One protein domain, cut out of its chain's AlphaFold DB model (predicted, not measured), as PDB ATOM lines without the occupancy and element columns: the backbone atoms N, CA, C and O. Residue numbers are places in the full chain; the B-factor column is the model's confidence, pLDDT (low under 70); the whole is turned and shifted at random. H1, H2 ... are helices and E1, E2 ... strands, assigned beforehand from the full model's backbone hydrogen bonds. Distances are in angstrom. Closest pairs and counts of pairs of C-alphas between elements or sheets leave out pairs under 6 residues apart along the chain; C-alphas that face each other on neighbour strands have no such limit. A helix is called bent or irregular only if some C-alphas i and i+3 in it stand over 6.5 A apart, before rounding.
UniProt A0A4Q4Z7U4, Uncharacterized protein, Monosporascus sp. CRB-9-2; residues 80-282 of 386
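This is residues 80 to 282 of the 386 residues of an uncharacterized protein of Monosporascus sp. CRB-9-2 (UniProt A0A4Q4Z7U4). A strongly twisted sheet of five strands lies between the long helix H5 on one face and H4 with the short H3 on the other; H5 runs along the strands and on past the sheet, where H1 and H6 pack on its later part. The short H2 lies off the sheet, near H4. The 203 printed residues hold six named helices and five named strands, in the order H1 E1 H2 H3 E2 E3 E4 H4 E5 H5 H6; the sheet is mixed, in the order E1 E2 E3 E4 E5, and the class is mixed, helices and strands. The whole is compact, with a radius of gyration of the C-alphas of 17.2 A, but flat, spanning 54 by 52 by 28 A.

Start at E2, residues 139 to 146, E3, 149 to 158, and E4, 173 to 181: they form a meander, each strand the antiparallel neighbour of the one before. Look for N 142 and O 153 at 2.8 A, and N 154 and O 179 at 2.8 A. The edge strands are parallel to their neighbours: E1, residues 86 to 90, has N 89 and O 141 at 2.8 A, and E5, residues 215 to 218, has N 216 and O 178 at 2.8 A. H5, residues 226 to 254, is over E2 and E3 at a height over the sheet of 9.6 A; its closest C-alphas to E3 are those of Gly 230 and Trp 150, 5.1 A. H3, residues 129 to 134, and H4, residues 188 to 205, are on the opposite face, giving three layers, helices on both faces of a sheet. Two strand-helix-strand units, parallel neighbour strands with helices between, have right-handed crossovers: E1, H2 H3, E2 and E4, H4, E5, where H2 is residues 110 to 115. H2 is close to H4 but not clearly touching, with C-alphas 115 and 205 at 6.7 A. H5 touches H6, residues 260 to 270, with residues 247 to 252 alone, at a steep tilt of 67 degrees; the closest C-alphas are those of Val 251 and Ile 263, 6.5 A. H5 also touches H1, residues 80 to 85, at Asp 245 and Leu 82, whose C-alphas are 5.9 A apart. In H3 and H6 every O i to N i+4 pair is within hydrogen-bond range; H1 has 1 of 2, H4 12 of 14, H5 23 of 25, and H2 0 of 2 but 3 of 3 O i to N i+3 pairs.

Find C-alpha 80 at (180.538, 133.187, 137.294), where H1 begins. H5 runs 42.6 A from C-alpha 226 at (175.338, 111.225, 111.852) to C-alpha 254 at (170.961, 147.894, 132.989). E3 spans 28.9 A, H4 25.7 A, E4 23.1 A and E2 21.0 A; E4 bends by 53 degrees at residue 176. H5 is irregular, with C-alphas 227 and 230 at 7.1 A, and H4 only just, with C-alphas 197 and 200 at 6.8 A. H6 ends at C-alpha 270, (162.871, 137.441, 130.355).

The C-alphas farthest apart, those of Asp 122 and Asp 282, are 54.3 A apart. The printed part has no cut. Long links join E1 to H2, H2 to H3 and E3 to E4. The pLDDT is under 70 at residues 90 to 95, 103 to 114, 160 to 170, 270 to 274 and 282.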
ATOM      1  N   ALA A  80     180.930 133.893 136.067       85.38
ATOM      2  CA  ALA A  80     180.538 133.187 137.294       85.38
ATOM      3  C   ALA A  80     179.019 133.266 137.515       85.38
ATOM      4  O   ALA A  80     178.401 132.330 138.033       85.38
ATOM      5  N   ASP A  81     178.419 134.361 137.039       85.56
ATOM      6  CA  ASP A  81     176.986 134.507 137.028       85.56
ATOM      7  C   ASP A  81     176.309 133.457 136.141       85.56
ATOM      8  O   ASP A  81     175.455 132.726 136.630       85.56
ATOM      9  N   LEU A  82     176.713 133.272 134.885       85.81
ATOM     10  CA  LEU A  82     176.119 132.227 134.053       85.81
ATOM     11  C   LEU A  82     176.369 130.818 134.610       85.81
ATOM     12  O   LEU A  82     175.447 130.001 134.677       85.81
ATOM     13  N   ARG A  83     177.598 130.543 135.066       86.25
ATOM     14  CA  ARG A  83     178.002 129.227 135.595       86.25
ATOM     15  C   ARG A  83     177.215 128.796 136.825       86.25
ATOM     16  O   ARG A  83     177.168 127.608 137.120       86.25
ATOM     17  N   THR A  84     176.588 129.725 137.547       84.50
ATOM     18  CA  THR A  84     175.702 129.412 138.680       84.50
ATOM     19  C   THR A  84     174.264 129.085 138.242       84.50
ATOM     20  O   THR A  84     173.540 128.436 138.989       84.50
ATOM     21  N   ARG A  85     173.861 129.406 137.003       86.19
ATOM     22  CA  ARG A  85     172.487 129.209 136.490       86.19
ATOM     23  C   ARG A  85     172.372 128.105 135.446       86.19
ATOM     24  O   ARG A  85     171.278 127.577 135.259       86.19
ATOM     25  N   VAL A  86     173.471 127.764 134.784       86.75
ATOM     26  CA  VAL A  86     173.528 126.714 133.767       86.75
ATOM     27  C   VAL A  86     174.260 125.498 134.316       86.75
ATOM     28  O   VAL A  86     175.293 125.629 134.968       86.75
ATOM     29  N   MET A  87     173.753 124.316 133.994       86.62
ATOM     30  CA  MET A  87     174.531 123.081 133.996       86.62
ATOM     31  C   MET A  87     174.575 122.519 132.578       86.62
ATOM     32  O   MET A  87     173.548 122.482 131.903       86.62
ATOM     33  N   ALA A  88     175.743 122.065 132.129       81.75
ATOM     34  CA  ALA A  88     175.812 121.110 131.033       81.75
ATOM     35  C   ALA A  88     176.053 119.735 131.632       81.75
ATOM     36  O   ALA A  88     176.942 119.549 132.460       81.75
ATOM     37  N   TYR A  89     175.234 118.789 131.213       75.19
ATOM     38  CA  TYR A  89     175.362 117.406 131.590       75.19
ATOM     39  C   TYR A  89     175.634 116.601 130.327       75.19
ATOM     40  O   TYR A  89     174.889 116.645 129.344       75.19
ATOM     41  N   HIS A  90     176.737 115.872 130.376       65.31
ATOM     42  CA  HIS A  90     177.117 114.900 129.375       65.31
ATOM     43  C   HIS A  90     177.046 113.535 130.047       65.31
ATOM     44  O   HIS A  90     177.858 113.222 130.915       65.31
ATOM     45  N   PHE A  91     176.035 112.746 129.720       61.25
ATOM     46  CA  PHE A  91     175.736 111.566 130.515       61.25
ATOM     47  C   PHE A  91     176.511 110.352 130.018       61.25
ATOM     48  O   PHE A  91     176.219 109.818 128.950       61.25
ATOM     49  N   GLN A  92     177.487 109.914 130.811       51.47
ATOM     50  CA  GLN A  92     178.025 108.557 130.724       51.47
ATOM     51  C   GLN A  92     177.009 107.547 131.313       51.47
ATOM     52  O   GLN A  92     176.863 106.467 130.754       51.47
ATOM     53  N   ASP A  93     176.181 107.974 132.283       50.72
ATOM     54  CA  ASP A  93     175.171 107.142 132.978       50.72
ATOM     55  C   ASP A  93     173.730 107.269 132.447       50.72
ATOM     56  O   ASP A  93     172.801 106.753 133.046       50.72
ATOM     57  N   LEU A  94     173.485 107.995 131.353       58.91
ATOM     58  CA  LEU A  94     172.188 107.940 130.642       58.91
ATOM     59  C   LEU A  94     172.341 107.308 129.272       58.91
ATOM     60  O   LEU A  94     171.464 107.468 128.414       58.91
ATOM     61  N   ASP A  95     173.465 106.635 129.038       64.00
ATOM     62  CA  ASP A  95     173.645 105.886 127.813       64.00
ATOM     63  C   ASP A  95     172.501 104.884 127.695       64.00
ATOM     64  O   ASP A  95     172.204 104.128 128.615       64.00
ATOM     65  N   GLY A  96     171.775 104.954 126.588       71.25
ATOM     66  CA  GLY A  96     170.591 104.132 126.396       71.25
ATOM     67  C   GLY A  96     169.268 104.727 126.892       71.25
ATOM     68  O   GLY A  96     168.225 104.265 126.426       71.25
ATOM     69  N   LEU A  97     169.248 105.778 127.728       79.19
ATOM     70  CA  LEU A  97     167.997 106.352 128.263       79.19
ATOM     71  C   LEU A  97     167.011 106.718 127.147       79.19
ATOM     72  O   LEU A  97     165.813 106.445 127.238       79.19
ATOM     73  N   PHE A  98     167.540 107.271 126.059       84.75
ATOM     74  CA  PHE A  98     166.792 107.626 124.858       84.75
ATOM     75  C   PHE A  98     167.143 106.746 123.649       84.75
ATOM     76  O   PHE A  98     166.764 107.086 122.536       84.75
ATOM     77  N   SER A  99     167.845 105.619 123.827       81.31
ATOM     78  CA  SER A  99     168.176 104.723 122.708       81.31
ATOM     79  C   SER A  99     166.934 104.029 122.155       81.31
ATOM     80  O   SER A  99     166.044 103.610 122.908       81.31
ATOM     81  N   THR A 100     166.919 103.858 120.832       74.44
ATOM     82  CA  THR A 100     165.894 103.092 120.107       74.44
ATOM     83  C   THR A 100     165.943 101.597 120.427       74.44
ATOM     84  O   THR A 100     164.935 100.911 120.299       74.44
ATOM     85  N   LYS A 101     167.099 101.089 120.871       73.56
ATOM     86  CA  LYS A 101     167.354  99.656 121.082       73.56
ATOM     87  C   LYS A 101     166.778  99.110 122.384       73.56
ATOM     88  O   LYS A 101     166.843  97.907 122.623       73.56
ATOM     89  N   HIS A 102     166.244  99.976 123.238       70.38
ATOM     90  CA  HIS A 102     165.807  99.604 124.575       70.38
ATOM     91  C   HIS A 102     164.314  99.828 124.772       70.38
ATOM     92  O   HIS A 102     163.792 100.889 124.421       70.38
ATOM     93  N   ASP A 103     163.642  98.846 125.377       63.62
ATOM     94  CA  ASP A 103     162.239  98.959 125.765       63.62
ATOM     95  C   ASP A 103     162.113  99.700 127.105       63.62
ATOM     96  O   ASP A 103     162.679  99.301 128.121       63.62
ATOM     97  N   PHE A 104     161.347 100.790 127.114       66.94
ATOM     98  CA  PHE A 104     161.148 101.660 128.276       66.94
ATOM     99  C   PHE A 104     159.949 101.205 129.126       66.94
ATOM    100  O   PHE A 104     159.113 102.007 129.570       66.94
ATOM    101  N   GLN A 105     159.816  99.894 129.325       59.03
ATOM    102  CA  GLN A 105     158.830  99.312 130.231       59.03
ATOM    103  C   GLN A 105     159.442  99.075 131.617       59.03
ATOM    104  O   GLN A 105     160.587  98.660 131.769       59.03
ATOM    105  N   ARG A 106     158.641  99.378 132.649       51.44
ATOM    106  CA  ARG A 106     159.001  99.629 134.063       51.44
ATOM    107  C   ARG A 106     159.807  98.546 134.810       51.44
ATOM    108  O   ARG A 106     160.024  98.721 136.006       51.44
ATOM    109  N   ARG A 107     160.198  97.426 134.194       46.41
ATOM    110  CA  ARG A 107     160.779  96.273 134.912       46.41
ATOM    111  C   ARG A 107     162.052  95.678 134.315       46.41
ATOM    112  O   ARG A 107     162.646  94.835 134.971       46.41
ATOM    113  N   THR A 108     162.488  96.106 133.134       50.50
ATOM    114  CA  THR A 108     163.568  95.414 132.403       50.50
ATOM    115  C   THR A 108     164.675  96.325 131.896       50.50
ATOM    116  O   THR A 108     165.603  95.820 131.275       50.50
ATOM    117  N   PHE A 109     164.622  97.636 132.160       60.12
ATOM    118  CA  PHE A 109     165.642  98.562 131.672       60.12
ATOM    119  C   PHE A 109     166.627  98.985 132.780       60.12
ATOM    120  O   PHE A 109     166.251  99.801 133.624       60.12
ATOM    121  N   PRO A 110     167.879  98.474 132.797       59.22
ATOM    122  CA  PRO A 110     168.853  98.747 133.864       59.22
ATOM    123  C   PRO A 110     169.158 100.239 134.040       59.22
ATOM    124  O   PRO A 110     169.260 100.733 135.158       59.22
ATOM    125  N   VAL A 111     169.191 100.983 132.932       63.28
ATOM    126  CA  VAL A 111     169.462 102.430 132.902       63.28
ATOM    127  C   VAL A 111     168.322 103.238 133.531       63.28
ATOM    128  O   VAL A 111     168.541 104.312 134.082       63.28
ATOM    129  N   TRP A 112     167.084 102.723 133.536       69.81
ATOM    130  CA  TRP A 112     166.000 103.370 134.285       69.81
ATOM    131  C   TRP A 112     166.253 103.329 135.793       69.81
ATOM    132  O   TRP A 112     165.947 104.294 136.489       69.81
ATOM    133  N   GLY A 113     166.846 102.240 136.291       67.69
ATOM    134  CA  GLY A 113     167.265 102.125 137.686       67.69
ATOM    135  C   GLY A 113     168.276 103.199 138.098       67.69
ATOM    136  O   GLY A 113     168.260 103.600 139.254       67.69
ATOM    137  N   GLN A 114     169.075 103.712 137.156       68.69
ATOM    138  CA  GLN A 114     170.086 104.743 137.417       68.69
ATOM    139  C   GLN A 114     169.452 106.108 137.714       68.69
ATOM    140  O   GLN A 114     169.887 106.809 138.617       68.69
ATOM    141  N   VAL A 115     168.393 106.486 136.992       75.75
ATOM    142  CA  VAL A 115     167.708 107.778 137.201       75.75
ATOM    143  C   VAL A 115     166.554 107.716 138.187       75.75
ATOM    144  O   VAL A 115     166.025 108.757 138.570       75.75
ATOM    145  N   ARG A 116     166.127 106.517 138.577       80.25
ATOM    146  CA  ARG A 116     164.981 106.335 139.461       80.25
ATOM    147  C   ARG A 116     165.264 106.951 140.828       80.25
ATOM    148  O   ARG A 116     166.292 106.661 141.434       80.25
ATOM    149  N   LYS A 117     164.325 107.741 141.354       84.19
ATOM    150  CA  LYS A 117     164.442 108.216 142.739       84.19
ATOM    151  C   LYS A 117     164.260 107.068 143.724       84.19
ATOM    152  O   LYS A 117     163.381 106.215 143.555       84.19
ATOM    153  N   ILE A 118     165.080 107.076 144.764       82.94
ATOM    154  CA  ILE A 118     165.076 106.067 145.821       82.94
ATOM    155  C   ILE A 118     164.549 106.735 147.085       82.94
ATOM    156  O   ILE A 118     164.914 107.867 147.391       82.94
ATOM    157  N   LEU A 119     163.658 106.062 147.805       80.50
ATOM    158  CA  LEU A 119     163.233 106.543 149.114       80.50
ATOM    159  C   LEU A 119     164.333 106.198 150.121       80.50
ATOM    160  O   LEU A 119     164.638 105.018 150.286       80.50
ATOM    161  N   GLY A 120     164.936 107.212 150.739       78.38
ATOM    162  CA  GLY A 120     165.931 107.035 151.789       78.38
ATOM    163  C   GLY A 120     165.318 106.503 153.083       78.38
ATOM    164  O   GLY A 120     164.108 106.600 153.308       78.38
ATOM    165  N   ASP A 121     166.170 105.964 153.955       79.69
ATOM    166  CA  ASP A 121     165.772 105.401 155.254       79.69
ATOM    167  C   ASP A 121     165.143 106.443 156.199       79.69
ATOM    168  O   ASP A 121     164.383 106.103 157.105       79.69
ATOM    169  N   ASP A 122     165.430 107.725 155.971       76.75
ATOM    170  CA  ASP A 122     164.868 108.884 156.668       76.75
ATOM    171  C   ASP A 122     163.510 109.347 156.101       76.75
ATOM    172  O   ASP A 122     162.919 110.310 156.594       76.75
ATOM    173  N   GLY A 123     162.994 108.663 155.073       72.69
ATOM    174  CA  GLY A 123     161.768 109.029 154.367       72.69
ATOM    175  C   GLY A 123     161.940 110.178 153.369       72.69
ATOM    176  O   GLY A 123     160.944 110.625 152.796       72.69
ATOM    177  N   VAL A 124     163.170 110.650 153.137       77.44
ATOM    178  CA  VAL A 124     163.490 111.688 152.150       77.44
ATOM    179  C   VAL A 124     163.858 111.032 150.820       77.44
ATOM    180  O   VAL A 124     164.555 110.022 150.767       77.44
ATOM    181  N   ASN A 125     163.374 111.591 149.708       80.31
ATOM    182  CA  ASN A 125     163.742 111.093 148.384       80.31
ATOM    183  C   ASN A 125     165.211 111.417 148.090       80.31
ATOM    184  O   ASN A 125     165.602 112.582 148.068       80.31
ATOM    185  N   GLN A 126     165.992 110.391 147.782       81.44
ATOM    186  CA  GLN A 126     167.325 110.526 147.219       81.44
ATOM    187  C   GLN A 126     167.218 110.592 145.699       81.44
ATOM    188  O   GLN A 126     166.717 109.678 145.032       81.44
ATOM    189  N   TYR A 127     167.675 111.712 145.152       82.19
ATOM    190  CA  TYR A 127     167.676 111.963 143.722       82.19
ATOM    191  C   TYR A 127     169.001 111.561 143.090       82.19
ATOM    192  O   TYR A 127     170.073 111.810 143.643       82.19
ATOM    193  N   HIS A 128     168.925 111.052 141.861       82.69
ATOM    194  CA  HIS A 128     170.098 110.943 141.004       82.69
ATOM    195  C   HIS A 128     170.790 112.311 140.852       82.69
ATOM    196  O   HIS A 128     170.122 113.350 140.784       82.69
ATOM    197  N   ALA A 129     172.123 112.309 140.732       78.88
ATOM    198  CA  ALA A 129     172.959 113.511 140.634       78.88
ATOM    199  C   ALA A 129     172.476 114.512 139.569       78.88
ATOM    200  O   ALA A 129     172.540 115.727 139.775       78.88
ATOM    201  N   LEU A 130     171.915 113.999 138.466       82.50
ATOM    202  CA  LEU A 130     171.199 114.788 137.463       82.50
ATOM    203  C   LEU A 130     170.185 115.739 138.099       82.50
ATOM    204  O   LEU A 130     170.286 116.951 137.929       82.50
ATOM    205  N   PHE A 131     169.198 115.197 138.807       85.50
ATOM    206  CA  PHE A 131     168.082 115.984 139.308       85.50
ATOM    207  C   PHE A 131     168.518 116.867 140.470       85.50
ATOM    208  O   PHE A 131     168.116 118.025 140.519       85.50
ATOM    209  N   SER A 132     169.439 116.398 141.315       81.06
ATOM    210  CA  SER A 132     170.089 117.231 142.336       81.06
ATOM    211  C   SER A 132     170.746 118.481 141.733       81.06
ATOM    212  O   SER A 132     170.695 119.560 142.325       81.06
ATOM    213  N   GLY A 133     171.330 118.358 140.535       81.81
ATOM    214  CA  GLY A 133     171.828 119.483 139.747       81.81
ATOM    215  C   GLY A 133     170.703 120.328 139.144       81.81
ATOM    216  O   GLY A 133     170.667 121.535 139.373       81.81
ATOM    217  N   MET A 134     169.767 119.711 138.416       86.06
ATOM    218  CA  MET A 134     168.688 120.418 137.705       86.06
ATOM    219  C   MET A 134     167.845 121.277 138.645       86.06
ATOM    220  O   MET A 134     167.499 122.400 138.302       86.06
ATOM    221  N   ARG A 135     167.564 120.781 139.855       83.62
ATOM    222  CA  ARG A 135     166.772 121.487 140.874       83.62
ATOM    223  C   ARG A 135     167.440 122.772 141.389       83.62
ATOM    224  O   ARG A 135     166.771 123.610 141.992       83.62
ATOM    225  N   LYS A 136     168.745 122.949 141.149       81.38
ATOM    226  CA  LYS A 136     169.544 124.116 141.573       81.38
ATOM    227  C   LYS A 136     169.837 125.099 140.432       81.38
ATOM    228  O   LYS A 136     170.492 126.112 140.667       81.38
ATOM    229  N   ARG A 137     169.432 124.797 139.194       86.00
ATOM    230  CA  ARG A 137     169.854 125.522 137.983       86.00
ATOM    231  C   ARG A 137     168.641 125.920 137.145       86.00
ATOM    232  O   ARG A 137     167.676 125.175 137.040       86.00
ATOM    233  N   LEU A 138     168.717 127.076 136.485       87.19
ATOM    234  CA  LEU A 138     167.665 127.534 135.568       87.19
ATOM    235  C   LEU A 138     167.660 126.739 134.265       87.19
ATOM    236  O   LEU A 138     166.596 126.458 133.716       87.19
ATOM    237  N   TYR A 139     168.847 126.399 133.761       89.62
ATOM    238  CA  TYR A 139     169.012 125.765 132.461       89.62
ATOM    239  C   TYR A 139     169.891 124.528 132.569       89.62
ATOM    240  O   TYR A 139     170.982 124.570 133.140       89.62
ATOM    241  N   THR A 140     169.431 123.444 131.961       91.19
ATOM    242  CA  THR A 140     170.153 122.174 131.869       91.19
ATOM    243  C   THR A 140     170.364 121.835 130.405       91.19
ATOM    244  O   THR A 140     169.401 121.626 129.675       91.19
ATOM    245  N   PHE A 141     171.619 121.777 129.981       91.94
ATOM    246  CA  PHE A 141     172.030 121.361 128.647       91.94
ATOM    247  C   PHE A 141     172.390 119.882 128.694       91.94
ATOM    248  O   PHE A 141     173.434 119.516 129.221       91.94
ATOM    249  N   MET A 142     171.523 119.031 128.169       90.06
ATOM    250  CA  MET A 142     171.704 117.586 128.124       90.06
ATOM    251  C   MET A 142     172.207 117.193 126.738       90.06
ATOM    252  O   MET A 142     171.437 117.179 125.779       90.06
ATOM    253  N   VAL A 143     173.494 116.881 126.624       88.44
ATOM    254  CA  VAL A 143     174.065 116.343 125.383       88.44
ATOM    255  C   VAL A 143     174.038 114.826 125.485       88.44
ATOM    256  O   VAL A 143     174.763 114.241 126.291       88.44
ATOM    257  N   VAL A 144     173.140 114.202 124.721       86.00
ATOM    258  CA  VAL A 144     172.804 112.779 124.848       86.00
ATOM    259  C   VAL A 144     173.058 112.031 123.540       86.00
ATOM    260  O   VAL A 144     172.668 112.514 122.473       86.00
ATOM    261  N   PRO A 145     173.691 110.847 123.592       82.94
ATOM    262  CA  PRO A 145     173.736 109.955 122.450       82.94
ATOM    263  C   PRO A 145     172.404 109.204 122.338       82.94
ATOM    264  O   PRO A 145     171.939 108.563 123.282       82.94
ATOM    265  N   ILE A 146     171.787 109.269 121.164       85.81
ATOM    266  CA  ILE A 146     170.676 108.409 120.772       85.81
ATOM    267  C   ILE A 146     171.199 107.500 119.671       85.81
ATOM    268  O   ILE A 146     171.282 107.874 118.498       85.81
ATOM    269  N   ASP A 147     171.624 106.310 120.092       82.19
ATOM    270  CA  ASP A 147     172.372 105.359 119.275       82.19
ATOM    271  C   ASP A 147     173.685 105.972 118.752       82.19
ATOM    272  O   ASP A 147     174.615 106.159 119.529       82.19
ATOM    273  N   GLN A 148     173.779 106.291 117.459       80.38
ATOM    274  CA  GLN A 148     174.981 106.866 116.827       80.38
ATOM    275  C   GLN A 148     174.869 108.383 116.582       80.38
ATOM    276  O   GLN A 148     175.733 108.972 115.934       80.38
ATOM    277  N   VAL A 149     173.791 109.018 117.050       86.44
ATOM    278  CA  VAL A 149     173.512 110.442 116.823       86.44
ATOM    279  C   VAL A 149     173.528 111.193 118.144       86.44
ATOM    280  O   VAL A 149     172.819 110.838 119.082       86.44
ATOM    281  N   TRP A 150     174.305 112.267 118.203       89.19
ATOM    282  CA  TRP A 150     174.274 113.209 119.311       89.19
ATOM    283  C   TRP A 150     173.098 114.170 119.164       89.19
ATOM    284  O   TRP A 150     172.889 114.753 118.099       89.19
ATOM    285  N   VAL A 151     172.362 114.365 120.256       91.94
ATOM    286  CA  VAL A 151     171.232 115.293 120.357       91.94
ATOM    287  C   VAL A 151     171.453 116.194 121.567       91.94
ATOM    288  O   VAL A 151     171.935 115.744 122.607       91.94
ATOM    289  N   LEU A 152     171.097 117.472 121.447       93.75
ATOM    290  CA  LEU A 152     171.044 118.385 122.587       93.75
ATOM    291  C   LEU A 152     169.596 118.582 123.013       93.75
ATOM    292  O   LEU A 152     168.748 118.977 122.216       93.75
ATOM    293  N   ILE A 153     169.341 118.368 124.294       94.25
ATOM    294  CA  ILE A 153     168.075 118.676 124.940       94.25
ATOM    295  C   ILE A 153     168.342 119.773 125.965       94.25
ATOM    296  O   ILE A 153     169.158 119.603 126.866       94.25
ATOM    297  N   VAL A 154     167.662 120.908 125.845       93.44
ATOM    298  CA  VAL A 154     167.764 122.004 126.811       93.44
ATOM    299  C   VAL A 154     166.506 122.036 127.661       93.44
ATOM    300  O   VAL A 154     165.418 122.265 127.139       93.44
ATOM    301  N   VAL A 155     166.648 121.825 128.967       92.38
ATOM    302  CA  VAL A 155     165.549 121.929 129.934       92.38
ATOM    303  C   VAL A 155     165.654 123.255 130.670       92.38
ATOM    304  O   VAL A 155     166.692 123.567 131.253       92.38
ATOM    305  N   GLN A 156     164.570 124.024 130.662       90.62
ATOM    306  CA  GLN A 156     164.420 125.243 131.444       90.62
ATOM    307  C   GLN A 156     163.492 124.975 132.625       90.62
ATOM    308  O   GLN A 156     162.323 124.629 132.437       90.62
ATOM    309  N   ILE A 157     163.995 125.174 133.839       88.44
ATOM    310  CA  ILE A 157     163.209 125.048 135.063       88.44
ATOM    311  C   ILE A 157     162.552 126.388 135.381       88.44
ATOM    312  O   ILE A 157     163.198 127.438 135.406       88.44
ATOM    313  N   ARG A 158     161.241 126.346 135.620       83.88
ATOM    314  CA  ARG A 158     160.493 127.457 136.192       83.88
ATOM    315  C   ARG A 158     160.815 127.519 137.678       83.88
ATOM    316  O   ARG A 158     160.535 126.563 138.400       83.88
ATOM    317  N   HIS A 159     161.343 128.649 138.119       73.88
ATOM    318  CA  HIS A 159     161.465 128.950 139.536       73.88
ATOM    319  C   HIS A 159     160.298 129.833 139.964       73.88
ATOM    320  O   HIS A 159     159.932 130.794 139.285       73.88
ATOM    321  N   ASP A 160     159.681 129.466 141.078       68.38
ATOM    322  CA  ASP A 160     158.691 130.306 141.733       68.38
ATOM    323  C   ASP A 160     159.439 131.412 142.493       68.38
ATOM    324  O   ASP A 160     160.213 131.079 143.392       68.38
ATOM    325  N   PRO A 161     159.283 132.699 142.125       63.09
ATOM    326  CA  PRO A 161     159.979 133.792 142.802       63.09
ATOM    327  C   PRO A 161     159.565 133.930 144.272       63.09
ATOM    328  O   PRO A 161     160.326 134.491 145.056       63.09
ATOM    329  N   ASP A 162     158.397 133.399 144.649       66.19
ATOM    330  CA  ASP A 162     157.890 133.438 146.021       66.19
ATOM    331  C   ASP A 162     158.466 132.306 146.891       66.19
ATOM    332  O   ASP A 162     158.196 132.236 148.093       66.19
ATOM    333  N   LYS A 163     159.281 131.415 146.305       66.12
ATOM    334  CA  LYS A 163     159.945 130.315 147.005       66.12
ATOM    335  C   LYS A 163     161.461 130.511 147.050       66.12
ATOM    336  O   LYS A 163     162.063 130.914 146.055       66.12
ATOM    337  N   PRO A 164     162.112 130.169 148.175       61.78
ATOM    338  CA  PRO A 164     163.563 130.215 148.258       61.78
ATOM    339  C   PRO A 164     164.194 129.228 147.266       61.78
ATOM    340  O   PRO A 164     163.742 128.092 147.117       61.78
ATOM    341  N   ALA A 165     165.259 129.667 146.596       60.31
ATOM    342  CA  ALA A 165     166.136 128.805 145.815       60.31
ATOM    343  C   ALA A 165     167.363 128.408 146.668       60.31
ATOM    344  O   ALA A 165     167.941 129.279 147.321       60.31
ATOM    345  N   PRO A 166     167.816 127.138 146.651       62.00
ATOM    346  CA  PRO A 166     167.236 126.003 145.937       62.00
ATOM    347  C   PRO A 166     165.942 125.506 146.595       62.00
ATOM    348  O   PRO A 166     165.770 125.599 147.807       62.00
ATOM    349  N   VAL A 167     165.046 124.963 145.774       66.56
ATOM    350  CA  VAL A 167     163.776 124.410 146.248       66.56
ATOM    351  C   VAL A 167     164.052 123.138 147.056       66.56
ATOM    352  O   VAL A 167     164.867 122.315 146.637       66.56
ATOM    353  N   ALA A 168     163.377 122.983 148.197       69.25
ATOM    354  CA  ALA A 168     163.529 121.822 149.068       69.25
ATOM    355  C   ALA A 168     163.261 120.499 148.327       69.25
ATOM    356  O   ALA A 168     162.470 120.435 147.378       69.25
ATOM    357  N   ASP A 169     163.920 119.431 148.764       69.12
ATOM    358  CA  ASP A 169     163.695 118.090 148.228       69.12
ATOM    359  C   ASP A 169     162.241 117.646 148.456       69.12
ATOM    360  O   ASP A 169     161.611 117.985 149.457       69.12
ATOM    361  N   GLY A 170     161.669 116.938 147.482       69.56
ATOM    362  CA  GLY A 170     160.262 116.522 147.479       69.56
ATOM    363  C   GLY A 170     159.276 117.554 146.921       69.56
ATOM    364  O   GLY A 170     158.176 117.177 146.510       69.56
ATOM    365  N   GLU A 171     159.642 118.837 146.827       80.19
ATOM    366  CA  GLU A 171     158.774 119.822 146.178       80.19
ATOM    367  C   GLU A 171     158.763 119.655 144.652       80.19
ATOM    368  O   GLU A 171     159.799 119.454 144.008       80.19
ATOM    369  N   GLN A 172     157.573 119.793 144.065       84.12
ATOM    370  CA  GLN A 172     157.387 119.723 142.619       84.12
ATOM    371  C   GLN A 172     157.921 120.985 141.938       84.12
ATOM    372  O   GLN A 172     157.443 122.093 142.192       84.12
ATOM    373  N   LEU A 173     158.870 120.799 141.023       88.38
ATOM    374  CA  LEU A 173     159.300 121.823 140.075       88.38
ATOM    375  C   LEU A 173     158.507 121.714 138.777       88.38
ATOM    376  O   LEU A 173     157.834 120.720 138.513       88.38
ATOM    377  N   VAL A 174     158.613 122.733 137.929       89.88
ATOM    378  CA  VAL A 174     158.024 122.706 136.589       89.88
ATOM    379  C   VAL A 174     159.119 122.957 135.564       89.88
ATOM    380  O   VAL A 174     159.768 123.998 135.595       89.88
ATOM    381  N   ALA A 175     159.302 122.038 134.621       91.31
ATOM    382  CA  ALA A 175     160.058 122.313 133.408       91.31
ATOM    383  C   ALA A 175     159.203 123.225 132.517       91.31
ATOM    384  O   ALA A 175     158.243 122.773 131.894       91.31
ATOM    385  N   ALA A 176     159.524 124.521 132.489       87.88
ATOM    386  CA  ALA A 176     158.823 125.510 131.674       87.88
ATOM    387  C   ALA A 176     158.887 125.149 130.187       87.88
ATOM    388  O   ALA A 176     157.919 125.336 129.452       87.88
ATOM    389  N   ARG A 177     160.049 124.643 129.767       88.69
ATOM    390  CA  ARG A 177     160.356 124.327 128.379       88.69
ATOM    391  C   ARG A 177     161.390 123.216 128.305       88.69
ATOM    392  O   ARG A 177     162.333 123.182 129.094       88.69
ATOM    393  N   VAL A 178     161.238 122.357 127.312       92.94
ATOM    394  CA  VAL A 178     162.237 121.387 126.876       92.94
ATOM    395  C   VAL A 178     162.433 121.595 125.382       92.94
ATOM    396  O   VAL A 178     161.485 121.441 124.620       92.94
ATOM    397  N   VAL A 179     163.635 121.973 124.957       93.62
ATOM    398  CA  VAL A 179     163.949 122.244 123.547       93.62
ATOM    399  C   VAL A 179     164.892 121.176 123.018       93.62
ATOM    400  O   VAL A 179     165.932 120.925 123.620       93.62
ATOM    401  N   ILE A 180     164.540 120.564 121.891       95.12
ATOM    402  CA  ILE A 180     165.320 119.511 121.238       95.12
ATOM    403  C   ILE A 180     166.034 120.093 120.015       95.12
ATOM    404  O   ILE A 180     165.403 120.689 119.139       95.12
ATOM    405  N   TYR A 181     167.345 119.875 119.955       95.12
ATOM    406  CA  TYR A 181     168.197 120.157 118.808       95.12
ATOM    407  C   TYR A 181     168.730 118.837 118.255       95.12
ATOM    408  O   TYR A 181     169.591 118.204 118.869       95.12
ATOM    409  N   ASP A 182     168.218 118.444 117.092       94.38
ATOM    410  CA  ASP A 182     168.642 117.259 116.352       94.38
ATOM    411  C   ASP A 182     169.065 117.683 114.945       94.38
ATOM    412  O   ASP A 182     168.266 118.218 114.176       94.38
ATOM    413  N   VAL A 183     170.344 117.478 114.645       91.69
ATOM    414  CA  VAL A 183     171.020 117.962 113.434       91.69
ATOM    415  C   VAL A 183     171.155 116.878 112.368       91.69
ATOM    416  O   VAL A 183     171.929 117.041 111.434       91.69
ATOM    417  N   VAL A 184     170.459 115.751 112.513       90.69
ATOM    418  CA  VAL A 184     170.524 114.633 111.567       90.69
ATOM    419  C   VAL A 184     169.121 114.335 111.064       90.69
ATOM    420  O   VAL A 184     168.259 113.919 111.825       90.69
ATOM    421  N   GLU A 185     168.885 114.489 109.764       90.88
ATOM    422  CA  GLU A 185     167.555 114.273 109.179       90.88
ATOM    423  C   GLU A 185     167.110 112.802 109.279       90.88
ATOM    424  O   GLU A 185     165.987 112.487 109.685       90.88
ATOM    425  N   ALA A 186     168.020 111.873 108.973       89.81
ATOM    426  CA  ALA A 186     167.736 110.445 109.006       89.81
ATOM    427  C   ALA A 186     167.322 109.996 110.419       89.81
ATOM    428  O   ALA A 186     168.108 110.066 111.366       89.81
ATOM    429  N   GLY A 187     166.081 109.520 110.563       89.31
ATOM    430  CA  GLY A 187     165.536 109.028 111.832       89.31
ATOM    431  C   GLY A 187     165.153 110.111 112.850       89.31
ATOM    432  O   GLY A 187     164.840 109.757 113.986       89.31
ATOM    433  N   GLN A 188     165.144 111.397 112.472       92.19
ATOM    434  CA  GLN A 188     164.823 112.512 113.377       92.19
ATOM    435  C   GLN A 188     163.456 112.340 114.053       92.19
ATOM    436  O   GLN A 188     163.356 112.432 115.272       92.19
ATOM    437  N   ALA A 189     162.413 112.010 113.283       91.94
ATOM    438  CA  ALA A 189     161.057 111.828 113.808       91.94
ATOM    439  C   ALA A 189     160.970 110.712 114.867       91.94
ATOM    440  O   ALA A 189     160.268 110.854 115.867       91.94
ATOM    441  N   LEU A 190     161.719 109.618 114.681       92.00
ATOM    442  CA  LEU A 190     161.773 108.519 115.646       92.00
ATOM    443  C   LEU A 190     162.477 108.952 116.939       92.00
ATOM    444  O   LEU A 190     161.982 108.676 118.031       92.00
ATOM    445  N   ARG A 191     163.612 109.653 116.830       91.69
ATOM    446  CA  ARG A 191     164.330 110.180 118.002       91.69
ATOM    447  C   ARG A 191     163.495 111.213 118.751       91.69
ATOM    448  O   ARG A 191     163.407 111.145 119.974       91.69
ATOM    449  N   GLU A 192     162.827 112.109 118.027       93.00
ATOM    450  CA  GLU A 192     161.870 113.058 118.593       93.00
ATOM    451  C   GLU A 192     160.789 112.326 119.395       93.00
ATOM    452  O   GLU A 192     160.555 112.660 120.559       93.00
ATOM    453  N   GLN A 193     160.155 111.310 118.804       91.69
ATOM    454  CA  GLN A 193     159.112 110.535 119.468       91.69
ATOM    455  C   GLN A 193     159.633 109.862 120.746       91.69
ATOM    456  O   GLN A 193     159.002 109.974 121.796       91.69
ATOM    457  N   ILE A 194     160.815 109.242 120.696       90.00
ATOM    458  CA  ILE A 194     161.434 108.607 121.867       90.00
ATOM    459  C   ILE A 194     161.677 109.619 122.987       90.00
ATOM    460  O   ILE A 194     161.359 109.342 124.148       90.00
ATOM    461  N   ILE A 195     162.214 110.798 122.662       91.56
ATOM    462  CA  ILE A 195     162.420 111.854 123.655       91.56
ATOM    463  C   ILE A 195     161.069 112.282 124.231       91.56
ATOM    464  O   ILE A 195     160.935 112.359 125.450       91.56
ATOM    465  N   ARG A 196     160.046 112.508 123.398       91.25
ATOM    466  CA  ARG A 196     158.707 112.908 123.863       91.25
ATOM    467  C   ARG A 196     158.082 111.885 124.810       91.25
ATOM    468  O   ARG A 196     157.560 112.274 125.857       91.25
ATOM    469  N   ASP A 197     158.175 110.603 124.476       88.00
ATOM    470  CA  ASP A 197     157.574 109.516 125.249       88.00
ATOM    471  C   ASP A 197     158.276 109.309 126.598       88.00
ATOM    472  O   ASP A 197     157.629 109.035 127.617       88.00
ATOM    473  N   ARG A 198     159.606 109.464 126.628       88.25
ATOM    474  CA  ARG A 198     160.423 109.161 127.813       88.25
ATOM    475  C   ARG A 198     160.655 110.369 128.710       88.25
ATOM    476  O   ARG A 198     160.616 110.215 129.928       88.25
ATOM    477  N   MET A 199     160.831 111.569 128.151       89.88
ATOM    478  CA  MET A 199     161.230 112.768 128.902       89.88
ATOM    479  C   MET A 199     160.294 113.074 130.069       89.88
ATOM    480  O   MET A 199     160.754 113.366 131.169       89.88
ATOM    481  N   ARG A 200     158.974 112.953 129.868       88.31
ATOM    482  CA  ARG A 200     158.008 113.179 130.952       88.31
ATOM    483  C   ARG A 200     158.254 112.242 132.132       88.31
ATOM    484  O   ARG A 200     158.184 112.684 133.270       88.31
ATOM    485  N   ARG A 201     158.528 110.965 131.863       86.25
ATOM    486  CA  ARG A 201     158.803 109.979 132.913       86.25
ATOM    487  C   ARG A 201     160.143 110.277 133.577       86.25
ATOM    488  O   ARG A 201     160.194 110.322 134.794       86.25
ATOM    489  N   VAL A 202     161.187 110.554 132.793       88.19
ATOM    490  CA  VAL A 202     162.519 110.924 133.305       88.19
ATOM    491  C   VAL A 202     162.417 112.088 134.289       88.19
ATOM    492  O   VAL A 202     162.878 111.977 135.414       88.19
ATOM    493  N   LEU A 203     161.744 113.176 133.913       90.31
ATOM    494  CA  LEU A 203     161.598 114.352 134.773       90.31
ATOM    495  C   LEU A 203     160.770 114.084 136.045       90.31
ATOM    496  O   LEU A 203     161.044 114.691 137.080       90.31
ATOM    497  N   GLN A 204     159.814 113.147 136.013       88.75
ATOM    498  CA  GLN A 204     159.047 112.747 137.204       88.75
ATOM    499  C   GLN A 204     159.920 112.101 138.287       88.75
ATOM    500  O   GLN A 204     159.622 112.262 139.471       88.75
ATOM    501  N   GLU A 205     161.006 111.424 137.910       88.00
ATOM    502  CA  GLU A 205     161.974 110.897 138.882       88.00
ATOM    503  C   GLU A 205     162.724 112.024 139.609       88.00
ATOM    504  O   GLU A 205     163.140 111.856 140.746       88.00
ATOM    505  N   GLY A 206     162.814 113.217 139.017       88.12
ATOM    506  CA  GLY A 206     163.343 114.415 139.673       88.12
ATOM    507  C   GLY A 206     162.311 115.268 140.415       88.12
ATOM    508  O   GLY A 206     162.651 116.370 140.852       88.12
ATOM    509  N   ASP A 207     161.051 114.821 140.502       89.00
ATOM    510  CA  ASP A 207     159.909 115.646 140.926       89.00
ATOM    511  C   ASP A 207     159.780 116.942 140.107       89.00
ATOM    512  O   ASP A 207     159.512 118.024 140.628       89.00
ATOM    513  N   ILE A 208     160.002 116.830 138.793       90.62
ATOM    514  CA  ILE A 208     159.885 117.923 137.830       90.62
ATOM    515  C   ILE A 208     158.712 117.616 136.898       90.62
ATOM    516  O   ILE A 208     158.751 116.701 136.074       90.62
ATOM    517  N   ASN A 209     157.648 118.402 137.001       91.75
ATOM    518  CA  ASN A 209     156.497 118.281 136.126       91.75
ATOM    519  C   ASN A 209     156.783 118.911 134.754       91.75
ATOM    520  O   ASN A 209     157.315 120.016 134.659       91.75
ATOM    521  N   LEU A 210     156.364 118.233 133.686       91.81
ATOM    522  CA  LEU A 210     156.453 118.719 132.314       91.81
ATOM    523  C   LEU A 210     155.041 118.977 131.764       91.81
ATOM    524  O   LEU A 210     154.318 118.009 131.483       91.81
ATOM    525  N   PRO A 211     154.643 120.252 131.583       88.19
ATOM    526  CA  PRO A 211     153.340 120.610 131.039       88.19
ATOM    527  C   PRO A 211     153.079 119.985 129.663       88.19
ATOM    528  O   PRO A 211     153.996 119.701 128.886       88.19
ATOM    529  N   VAL A 212     151.802 119.792 129.333       85.38
ATOM    530  CA  VAL A 212     151.395 119.384 127.980       85.38
ATOM    531  C   VAL A 212     151.869 120.442 126.981       85.38
ATOM    532  O   VAL A 212     151.651 121.630 127.192       85.38
ATOM    533  N   GLY A 213     152.545 120.012 125.913       83.19
ATOM    534  CA  GLY A 213     153.128 120.921 124.922       83.19
ATOM    535  C   GLY A 213     154.444 121.585 125.342       83.19
ATOM    536  O   GLY A 213     154.995 122.345 124.559       83.19
ATOM    537  N   GLY A 214     154.994 121.277 126.524       86.31
ATOM    538  CA  GLY A 214     156.262 121.852 126.994       86.31
ATOM    539  C   GLY A 214     157.516 121.380 126.244       86.31
ATOM    540  O   GLY A 214     158.601 121.872 126.539       86.31
ATOM    541  N   ILE A 215     157.391 120.436 125.299       92.38
ATOM    542  CA  ILE A 215     158.493 119.962 124.449       92.38
ATOM    543  C   ILE A 215     158.396 120.601 123.067       92.38
ATOM    544  O   ILE A 215     157.435 120.358 122.328       92.38
ATOM    545  N   GLU A 216     159.454 121.302 122.694       92.12
ATOM    546  CA  GLU A 216     159.639 121.949 121.407       92.12
ATOM    547  C   GLU A 216     160.819 121.355 120.644       92.12
ATOM    548  O   GLU A 216     161.812 120.930 121.233       92.12
ATOM    549  N   VAL A 217     160.723 121.369 119.318       90.56
ATOM    550  CA  VAL A 217     161.744 120.830 118.418       90.56
ATOM    551  C   VAL A 217     162.179 121.921 117.465       90.56
ATOM    552  O   VAL A 217     161.350 122.649 116.917       90.56
ATOM    553  N   MET A 218     163.488 122.061 117.307       91.12
ATOM    554  CA  MET A 218     164.079 123.043 116.411       91.12
ATOM    555  C   MET A 218     164.317 122.404 115.044       91.12
ATOM    556  O   MET A 218     165.168 121.527 114.917       91.12
ATOM    557  N   TYR A 219     163.578 122.856 114.028       80.88
ATOM    558  CA  TYR A 219     163.664 122.311 112.666       80.88
ATOM    559  C   TYR A 219     164.639 123.082 111.755       80.88
ATOM    560  O   TYR A 219     165.250 122.484 110.875       80.88
ATOM    561  N   ASP A 220     164.865 124.378 112.002       81.94
ATOM    562  CA  ASP A 220     165.759 125.224 111.191       81.94
ATOM    563  C   ASP A 220     167.238 125.071 111.607       81.94
ATOM    564  O   ASP A 220     167.893 126.022 112.048       81.94
ATOM    565  N   LEU A 221     167.764 123.848 111.523       85.94
ATOM    566  CA  LEU A 221     169.139 123.504 111.904       85.94
ATOM    567  C   LEU A 221     169.978 123.084 110.686       85.94
ATOM    568  O   LEU A 221     169.433 122.590 109.700       85.94
ATOM    569  N   PRO A 222     171.312 123.258 110.728       83.44
ATOM    570  CA  PRO A 222     172.192 122.741 109.685       83.44
ATOM    571  C   PRO A 222     172.237 121.210 109.764       83.44
ATOM    572  O   PRO A 222     172.934 120.650 110.609       83.44
ATOM    573  N   MET A 223     171.484 120.541 108.892       87.50
ATOM    574  CA  MET A 223     171.473 119.081 108.836       87.50
ATOM    575  C   MET A 223     172.834 118.548 108.374       87.50
ATOM    576  O   MET A 223     173.421 119.056 107.417       87.50
ATOM    577  N   VAL A 224     173.335 117.531 109.068       84.44
ATOM    578  CA  VAL A 224     174.628 116.889 108.826       84.44
ATOM    579  C   VAL A 224     174.516 115.369 108.908       84.44
ATOM    580  O   VAL A 224     173.540 114.812 109.409       84.44
ATOM    581  N   GLU A 225     175.553 114.686 108.432       83.00
ATOM    582  CA  GLU A 225     175.688 113.243 108.601       83.00
ATOM    583  C   GLU A 225     175.870 112.868 110.081       83.00
ATOM    584  O   GLU A 225     176.413 113.634 110.882       83.00
ATOM    585  N   ALA A 226     175.424 111.664 110.455       83.56
ATOM    586  CA  ALA A 226     175.338 111.225 111.852       83.56
ATOM    587  C   ALA A 226     176.653 111.376 112.632       83.56
ATOM    588  O   ALA A 226     176.648 111.841 113.771       83.56
ATOM    589  N   TYR A 227     177.792 111.074 112.010       79.88
ATOM    590  CA  TYR A 227     179.103 111.172 112.654       79.88
ATOM    591  C   TYR A 227     179.579 112.615 112.890       79.88
ATOM    592  O   TYR A 227     180.466 112.841 113.712       79.88
ATOM    593  N   HIS A 228     178.968 113.609 112.240       81.44
ATOM    594  CA  HIS A 228     179.213 115.030 112.499       81.44
ATOM    595  C   HIS A 228     178.305 115.621 113.580       81.44
ATOM    596  O   HIS A 228     178.564 116.737 114.036       81.44
ATOM    597  N   SER A 229     177.280 114.886 114.027       85.75
ATOM    598  CA  SER A 229     176.297 115.382 114.998       85.75
ATOM    599  C   SER A 229     176.948 115.944 116.265       85.75
ATOM    600  O   SER A 229     176.640 117.064 116.653       85.75
ATOM    601  N   GLY A 230     177.928 115.247 116.852       85.38
ATOM    602  CA  GLY A 230     178.601 115.688 118.081       85.38
ATOM    603  C   GLY A 230     179.310 117.039 117.943       85.38
ATOM    604  O   GLY A 230     179.239 117.867 118.850       85.38
ATOM    605  N   LEU A 231     179.926 117.308 116.783       83.44
ATOM    606  CA  LEU A 231     180.543 118.608 116.495       83.44
ATOM    607  C   LEU A 231     179.475 119.699 116.479       83.44
ATOM    608  O   LEU A 231     179.554 120.666 117.229       83.44
ATOM    609  N   ILE A 232     178.454 119.539 115.641       87.50
ATOM    610  CA  ILE A 232     177.452 120.591 115.447       87.50
ATOM    611  C   ILE A 232     176.627 120.814 116.718       87.50
ATOM    612  O   ILE A 232     176.351 121.959 117.070       87.50
ATOM    613  N   ILE A 233     176.308 119.755 117.465       90.31
ATOM    614  CA  ILE A 233     175.657 119.859 118.773       90.31
ATOM    615  C   ILE A 233     176.512 120.653 119.768       90.31
ATOM    616  O   ILE A 233     175.978 121.514 120.468       90.31
ATOM    617  N   HIS A 234     177.830 120.433 119.799       87.00
ATOM    618  CA  HIS A 234     178.737 121.246 120.611       87.00
ATOM    619  C   HIS A 234     178.673 122.735 120.233       87.00
ATOM    620  O   HIS A 234     178.590 123.597 121.110       87.00
ATOM    621  N   GLU A 235     178.705 123.060 118.937       85.56
ATOM    622  CA  GLU A 235     178.610 124.449 118.462       85.56
ATOM    623  C   GLU A 235     177.261 125.083 118.824       85.56
ATOM    624  O   GLU A 235     177.228 126.226 119.283       85.56
ATOM    625  N   ILE A 236     176.155 124.344 118.684       89.38
ATOM    626  CA  ILE A 236     174.827 124.796 119.120       89.38
ATOM    627  C   ILE A 236     174.853 125.103 120.615       89.38
ATOM    628  O   ILE A 236     174.518 126.221 121.003       89.38
ATOM    629  N   ALA A 237     175.288 124.153 121.450       89.69
ATOM    630  CA  ALA A 237     175.356 124.334 122.898       89.69
ATOM    631  C   ALA A 237     176.187 125.572 123.267       89.69
ATOM    632  O   ALA A 237     175.750 126.405 124.057       89.69
ATOM    633  N   THR A 238     177.341 125.745 122.619       85.88
ATOM    634  CA  THR A 238     178.233 126.890 122.828       85.88
ATOM    635  C   THR A 238     177.558 128.217 122.486       85.88
ATOM    636  O   THR A 238     177.574 129.149 123.286       85.88
ATOM    637  N   ARG A 239     176.891 128.313 121.333       86.12
ATOM    638  CA  ARG A 239     176.192 129.545 120.929       86.12
ATOM    639  C   ARG A 239     174.998 129.873 121.811       86.12
ATOM    640  O   ARG A 239     174.695 131.042 122.035       86.12
ATOM    641  N   LEU A 240     174.303 128.861 122.312       89.06
ATOM    642  CA  LEU A 240     173.227 129.059 123.278       89.06
ATOM    643  C   LEU A 240     173.774 129.579 124.616       89.06
ATOM    644  O   LEU A 240     173.187 130.497 125.187       89.06
ATOM    645  N   MET A 241     174.918 129.066 125.082       86.75
ATOM    646  CA  MET A 241     175.606 129.600 126.264       86.75
ATOM    647  C   MET A 241     176.078 131.045 126.050       86.75
ATOM    648  O   MET A 241     175.832 131.881 126.912       86.75
ATOM    649  N   GLU A 242     176.651 131.381 124.888       85.56
ATOM    650  CA  GLU A 242     177.009 132.766 124.527       85.56
ATOM    651  C   GLU A 242     175.799 133.709 124.584       85.56
ATOM    652  O   GLU A 242     175.891 134.820 125.105       85.56
ATOM    653  N   ARG A 243     174.642 133.267 124.072       87.75
ATOM    654  CA  ARG A 243     173.395 134.045 124.133       87.75
ATOM    655  C   ARG A 243     172.927 134.249 125.574       87.75
ATOM    656  O   ARG A 243     172.494 135.347 125.909       87.75
ATOM    657  N   LEU A 244     173.024 133.226 126.427       88.00
ATOM    658  CA  LEU A 244     172.686 133.351 127.848       88.00
ATOM    659  C   LEU A 244     173.652 134.288 128.589       88.00
ATOM    660  O   LEU A 244     173.202 135.108 129.388       88.00
ATOM    661  N   ASP A 245     174.955 134.215 128.310       87.56
ATOM    662  CA  ASP A 245     175.957 135.108 128.910       87.56
ATOM    663  C   ASP A 245     175.728 136.566 128.486       87.56
ATOM    664  O   ASP A 245     175.803 137.488 129.298       87.56
ATOM    665  N   ALA A 246     175.352 136.785 127.222       86.75
ATOM    666  CA  ALA A 246     174.986 138.104 126.718       86.75
ATOM    667  C   ALA A 246     173.747 138.679 127.429       86.75
ATOM    668  O   ALA A 246     173.695 139.888 127.680       86.75
ATOM    669  N   GLU A 247     172.773 137.840 127.795       86.44
ATOM    670  CA  GLU A 247     171.625 138.257 128.607       86.44
ATOM    671  C   GLU A 247     172.038 138.629 130.036       86.44
ATOM    672  O   GLU A 247     171.624 139.679 130.528       86.44
ATOM    673  N   VAL A 248     172.921 137.854 130.674       88.38
ATOM    674  CA  VAL A 248     173.512 138.223 131.975       88.38
ATOM    675  C   VAL A 248     174.209 139.583 131.879       88.38
ATOM    676  O   VAL A 248     173.948 140.486 132.678       88.38
ATOM    677  N   ALA A 249     175.042 139.775 130.854       88.50
ATOM    678  CA  ALA A 249     175.737 141.034 130.609       88.50
ATOM    679  C   ALA A 249     174.768 142.193 130.324       88.50
ATOM    680  O   ALA A 249     175.026 143.337 130.701       88.50
ATOM    681  N   ARG A 250     173.631 141.939 129.664       88.81
ATOM    682  CA  ARG A 250     172.575 142.940 129.458       88.81
ATOM    683  C   ARG A 250     171.947 143.362 130.788       88.81
ATOM    684  O   ARG A 250     171.817 144.563 131.010       88.81
ATOM    685  N   VAL A 251     171.608 142.415 131.665       87.88
ATOM    686  CA  VAL A 251     171.049 142.708 132.998       87.88
ATOM    687  C   VAL A 251     172.037 143.529 133.826       87.88
ATOM    688  O   VAL A 251     171.675 144.589 134.329       87.88
ATOM    689  N   ARG A 252     173.309 143.115 133.875       88.81
ATOM    690  CA  ARG A 252     174.391 143.848 134.559       88.81
ATOM    691  C   ARG A 252     174.589 145.266 134.017       88.81
ATOM    692  O   ARG A 252     174.837 146.183 134.786       88.81
ATOM    693  N   ARG A 253     174.462 145.476 132.703       90.12
ATOM    694  CA  ARG A 253     174.547 146.824 132.109       90.12
ATOM    695  C   ARG A 253     173.366 147.714 132.490       90.12
ATOM    696  O   ARG A 253     173.556 148.912 132.661       90.12
ATOM    697  N   GLN A 254     172.163 147.151 132.594       90.00
ATOM    698  CA  GLN A 254     170.961 147.894 132.989       90.00
ATOM    699  C   GLN A 254     170.938 148.199 134.490       90.00
ATOM    700  O   GLN A 254     170.471 149.262 134.888       90.00
ATOM    701  N   ASN A 255     171.466 147.288 135.308       90.06
ATOM    702  CA  ASN A 255     171.629 147.467 136.742       90.06
ATOM    703  C   ASN A 255     173.007 146.941 137.191       90.06
ATOM    704  O   ASN A 255     173.143 145.754 137.505       90.06
ATOM    705  N   PRO A 256     174.036 147.808 137.260       90.12
ATOM    706  CA  PRO A 256     175.374 147.411 137.704       90.12
ATOM    707  C   PRO A 256     175.411 146.843 139.128       90.12
ATOM    708  O   PRO A 256     176.255 146.000 139.427       90.12
ATOM    709  N   ALA A 257     174.476 147.264 139.985       90.81
ATOM    710  CA  ALA A 257     174.341 146.803 141.365       90.81
ATOM    711  C   ALA A 257     173.462 145.545 141.508       90.81
ATOM    712  O   ALA A 257     173.178 145.143 142.634       90.81
ATOM    713  N   ALA A 258     173.031 144.923 140.399       87.69
ATOM    714  CA  ALA A 258     172.208 143.718 140.427       87.69
ATOM    715  C   ALA A 258     172.867 142.618 141.269       87.69
ATOM    716  O   ALA A 258     174.035 142.264 141.083       87.69
ATOM    717  N   THR A 259     172.109 142.057 142.194       87.62
ATOM    718  CA  THR A 259     172.515 140.891 142.967       87.62
ATOM    719  C   THR A 259     172.445 139.623 142.115       87.62
ATOM    720  O   THR A 259     171.952 139.608 140.983       87.62
ATOM    721  N   ALA A 260     172.952 138.523 142.669       82.25
ATOM    722  CA  ALA A 260     172.785 137.207 142.075       82.25
ATOM    723  C   ALA A 260     171.295 136.856 141.869       82.25
ATOM    724  O   ALA A 260     170.929 136.298 140.828       82.25
ATOM    725  N   ASP A 261     170.442 137.223 142.820       81.69
ATOM    726  CA  ASP A 261     169.010 136.937 142.762       81.69
ATOM    727  C   ASP A 261     168.310 137.815 141.724       81.69
ATOM    728  O   ASP A 261     167.491 137.311 140.960       81.69
ATOM    729  N   ASP A 262     168.718 139.081 141.579       83.31
ATOM    730  CA  ASP A 262     168.198 139.970 140.530       83.31
ATOM    731  C   ASP A 262     168.482 139.420 139.126       83.31
ATOM    732  O   ASP A 262     167.621 139.445 138.245       83.31
ATOM    733  N   ILE A 263     169.687 138.888 138.903       84.38
ATOM    734  CA  ILE A 263     170.064 138.273 137.621       84.38
ATOM    735  C   ILE A 263     169.285 136.987 137.397       84.38
ATOM    736  O   ILE A 263     168.789 136.762 136.295       84.38
ATOM    737  N   HIS A 264     169.158 136.154 138.430       82.88
ATOM    738  CA  HIS A 264     168.376 134.926 138.358       82.88
ATOM    739  C   HIS A 264     166.917 135.231 137.985       82.88
ATOM    740  O   HIS A 264     166.401 134.680 137.011       82.88
ATOM    741  N   ALA A 265     166.286 136.169 138.694       80.31
ATOM    742  CA  ALA A 265     164.924 136.615 138.437       80.31
ATOM    743  C   ALA A 265     164.777 137.221 137.036       80.31
ATOM    744  O   ALA A 265     163.826 136.895 136.329       80.31
ATOM    745  N   ALA A 266     165.730 138.043 136.587       80.75
ATOM    746  CA  ALA A 266     165.698 138.643 135.256       80.75
ATOM    747  C   ALA A 266     165.861 137.605 134.136       80.75
ATOM    748  O   ALA A 266     165.133 137.662 133.146       80.75
ATOM    749  N   MET A 267     166.774 136.641 134.284       81.62
ATOM    750  CA  MET A 267     166.939 135.543 133.324       81.62
ATOM    751  C   MET A 267     165.694 134.655 133.264       81.62
ATOM    752  O   MET A 267     165.317 134.215 132.180       81.62
ATOM    753  N   HIS A 268     165.051 134.411 134.407       78.31
ATOM    754  CA  HIS A 268     163.799 133.666 134.487       78.31
ATOM    755  C   HIS A 268     162.630 134.438 133.844       78.31
ATOM    756  O   HIS A 268     161.934 133.905 132.980       78.31
ATOM    757  N   ALA A 269     162.439 135.709 134.213       71.25
ATOM    758  CA  ALA A 269     161.335 136.554 133.756       71.25
ATOM    759  C   ALA A 269     161.435 136.939 132.277       71.25
ATOM    760  O   ALA A 269     160.417 137.023 131.593       71.25
ATOM    761  N   ALA A 270     162.655 137.152 131.768       59.88
ATOM    762  CA  ALA A 270     162.871 137.441 130.355       59.88
ATOM    763  C   ALA A 270     162.387 136.293 129.463       59.88
ATOM    764  O   ALA A 270     162.067 136.544 128.301       59.88
ATOM    765  N   ASN A 271     162.347 135.066 130.009       61.38
ATOM    766  CA  ASN A 271     161.990 133.827 129.329       61.38
ATOM    767  C   ASN A 271     162.442 133.823 127.859       61.38
ATOM    768  O   ASN A 271     161.611 133.562 126.988       61.38
ATOM    769  N   PRO A 272     163.680 134.270 127.555       59.78
ATOM    770  CA  PRO A 272     163.958 134.990 126.322       59.78
ATOM    771  C   PRO A 272     163.764 134.023 125.163       59.78
ATOM    772  O   PRO A 272     164.631 133.175 124.926       59.78
ATOM    773  N   PRO A 273     162.643 134.116 124.418       59.34
ATOM    774  CA  PRO A 273     162.313 133.102 123.430       59.34
ATOM    775  C   PRO A 273     163.421 133.024 122.386       59.34
ATOM    776  O   PRO A 273     163.677 131.954 121.849       59.34
ATOM    777  N   SER A 274     164.097 134.157 122.154       66.19
ATOM    778  CA  SER A 274     165.240 134.356 121.268       66.19
ATOM    779  C   SER A 274     166.480 133.540 121.624       66.19
ATOM    780  O   SER A 274     167.195 133.159 120.698       66.19
ATOM    781  N   VAL A 275     166.750 133.249 122.904       77.44
ATOM    782  CA  VAL A 275     167.978 132.538 123.296       77.44
ATOM    783  C   VAL A 275     167.987 131.145 122.685       77.44
ATOM    784  O   VAL A 275     168.944 130.792 121.999       77.44
ATOM    785  N   PHE A 276     166.885 130.409 122.840       82.69
ATOM    786  CA  PHE A 276     166.743 129.035 122.354       82.69
ATOM    787  C   PHE A 276     166.165 128.931 120.937       82.69
ATOM    788  O   PHE A 276     165.848 127.834 120.483       82.69
ATOM    789  N   ARG A 277     166.047 130.039 120.194       80.88
ATOM    790  CA  ARG A 277     165.706 129.954 118.765       80.88
ATOM    791  C   ARG A 277     166.788 129.227 117.983       80.88
ATOM    792  O   ARG A 277     167.949 129.181 118.402       80.88
ATOM    793  N   ALA A 278     166.393 128.762 116.800       73.38
ATOM    794  CA  ALA A 278     167.277 128.217 115.786       73.38
ATOM    795  C   ALA A 278     168.614 128.974 115.709       73.38
ATOM    796  O   ALA A 278     168.699 130.212 115.723       73.38
ATOM    797  N   VAL A 279     169.689 128.196 115.697       76.19
ATOM    798  CA  VAL A 279     171.047 128.706 115.607       76.19
ATOM    799  C   VAL A 279     171.436 128.678 114.138       76.19
ATOM    800  O   VAL A 279     171.842 127.645 113.615       76.19
ATOM    801  N   PHE A 280     171.302 129.827 113.472       70.50
ATOM    802  CA  PHE A 280     171.714 129.954 112.079       70.50
ATOM    803  C   PHE A 280     173.217 129.735 111.940       70.50
ATOM    804  O   PHE A 280     174.050 130.349 112.619       70.50
ATOM    805  N   MET A 281     173.549 128.831 111.040       70.00
ATOM    806  CA  MET A 281     174.865 128.265 110.859       70.00
ATOM    807  C   MET A 281     175.072 128.104 109.353       70.00
ATOM    808  O   MET A 281     174.189 127.594 108.671       70.00
ATOM    809  N   ASP A 282     176.186 128.619 108.827       59.88
ATOM    810  CA  ASP A 282     176.488 128.537 107.393       59.88
ATOM    811  C   ASP A 282     176.613 127.055 107.011       59.88
ATOM    812  O   ASP A 282     177.499 126.368 107.507       59.88
TER     813      ASP A 282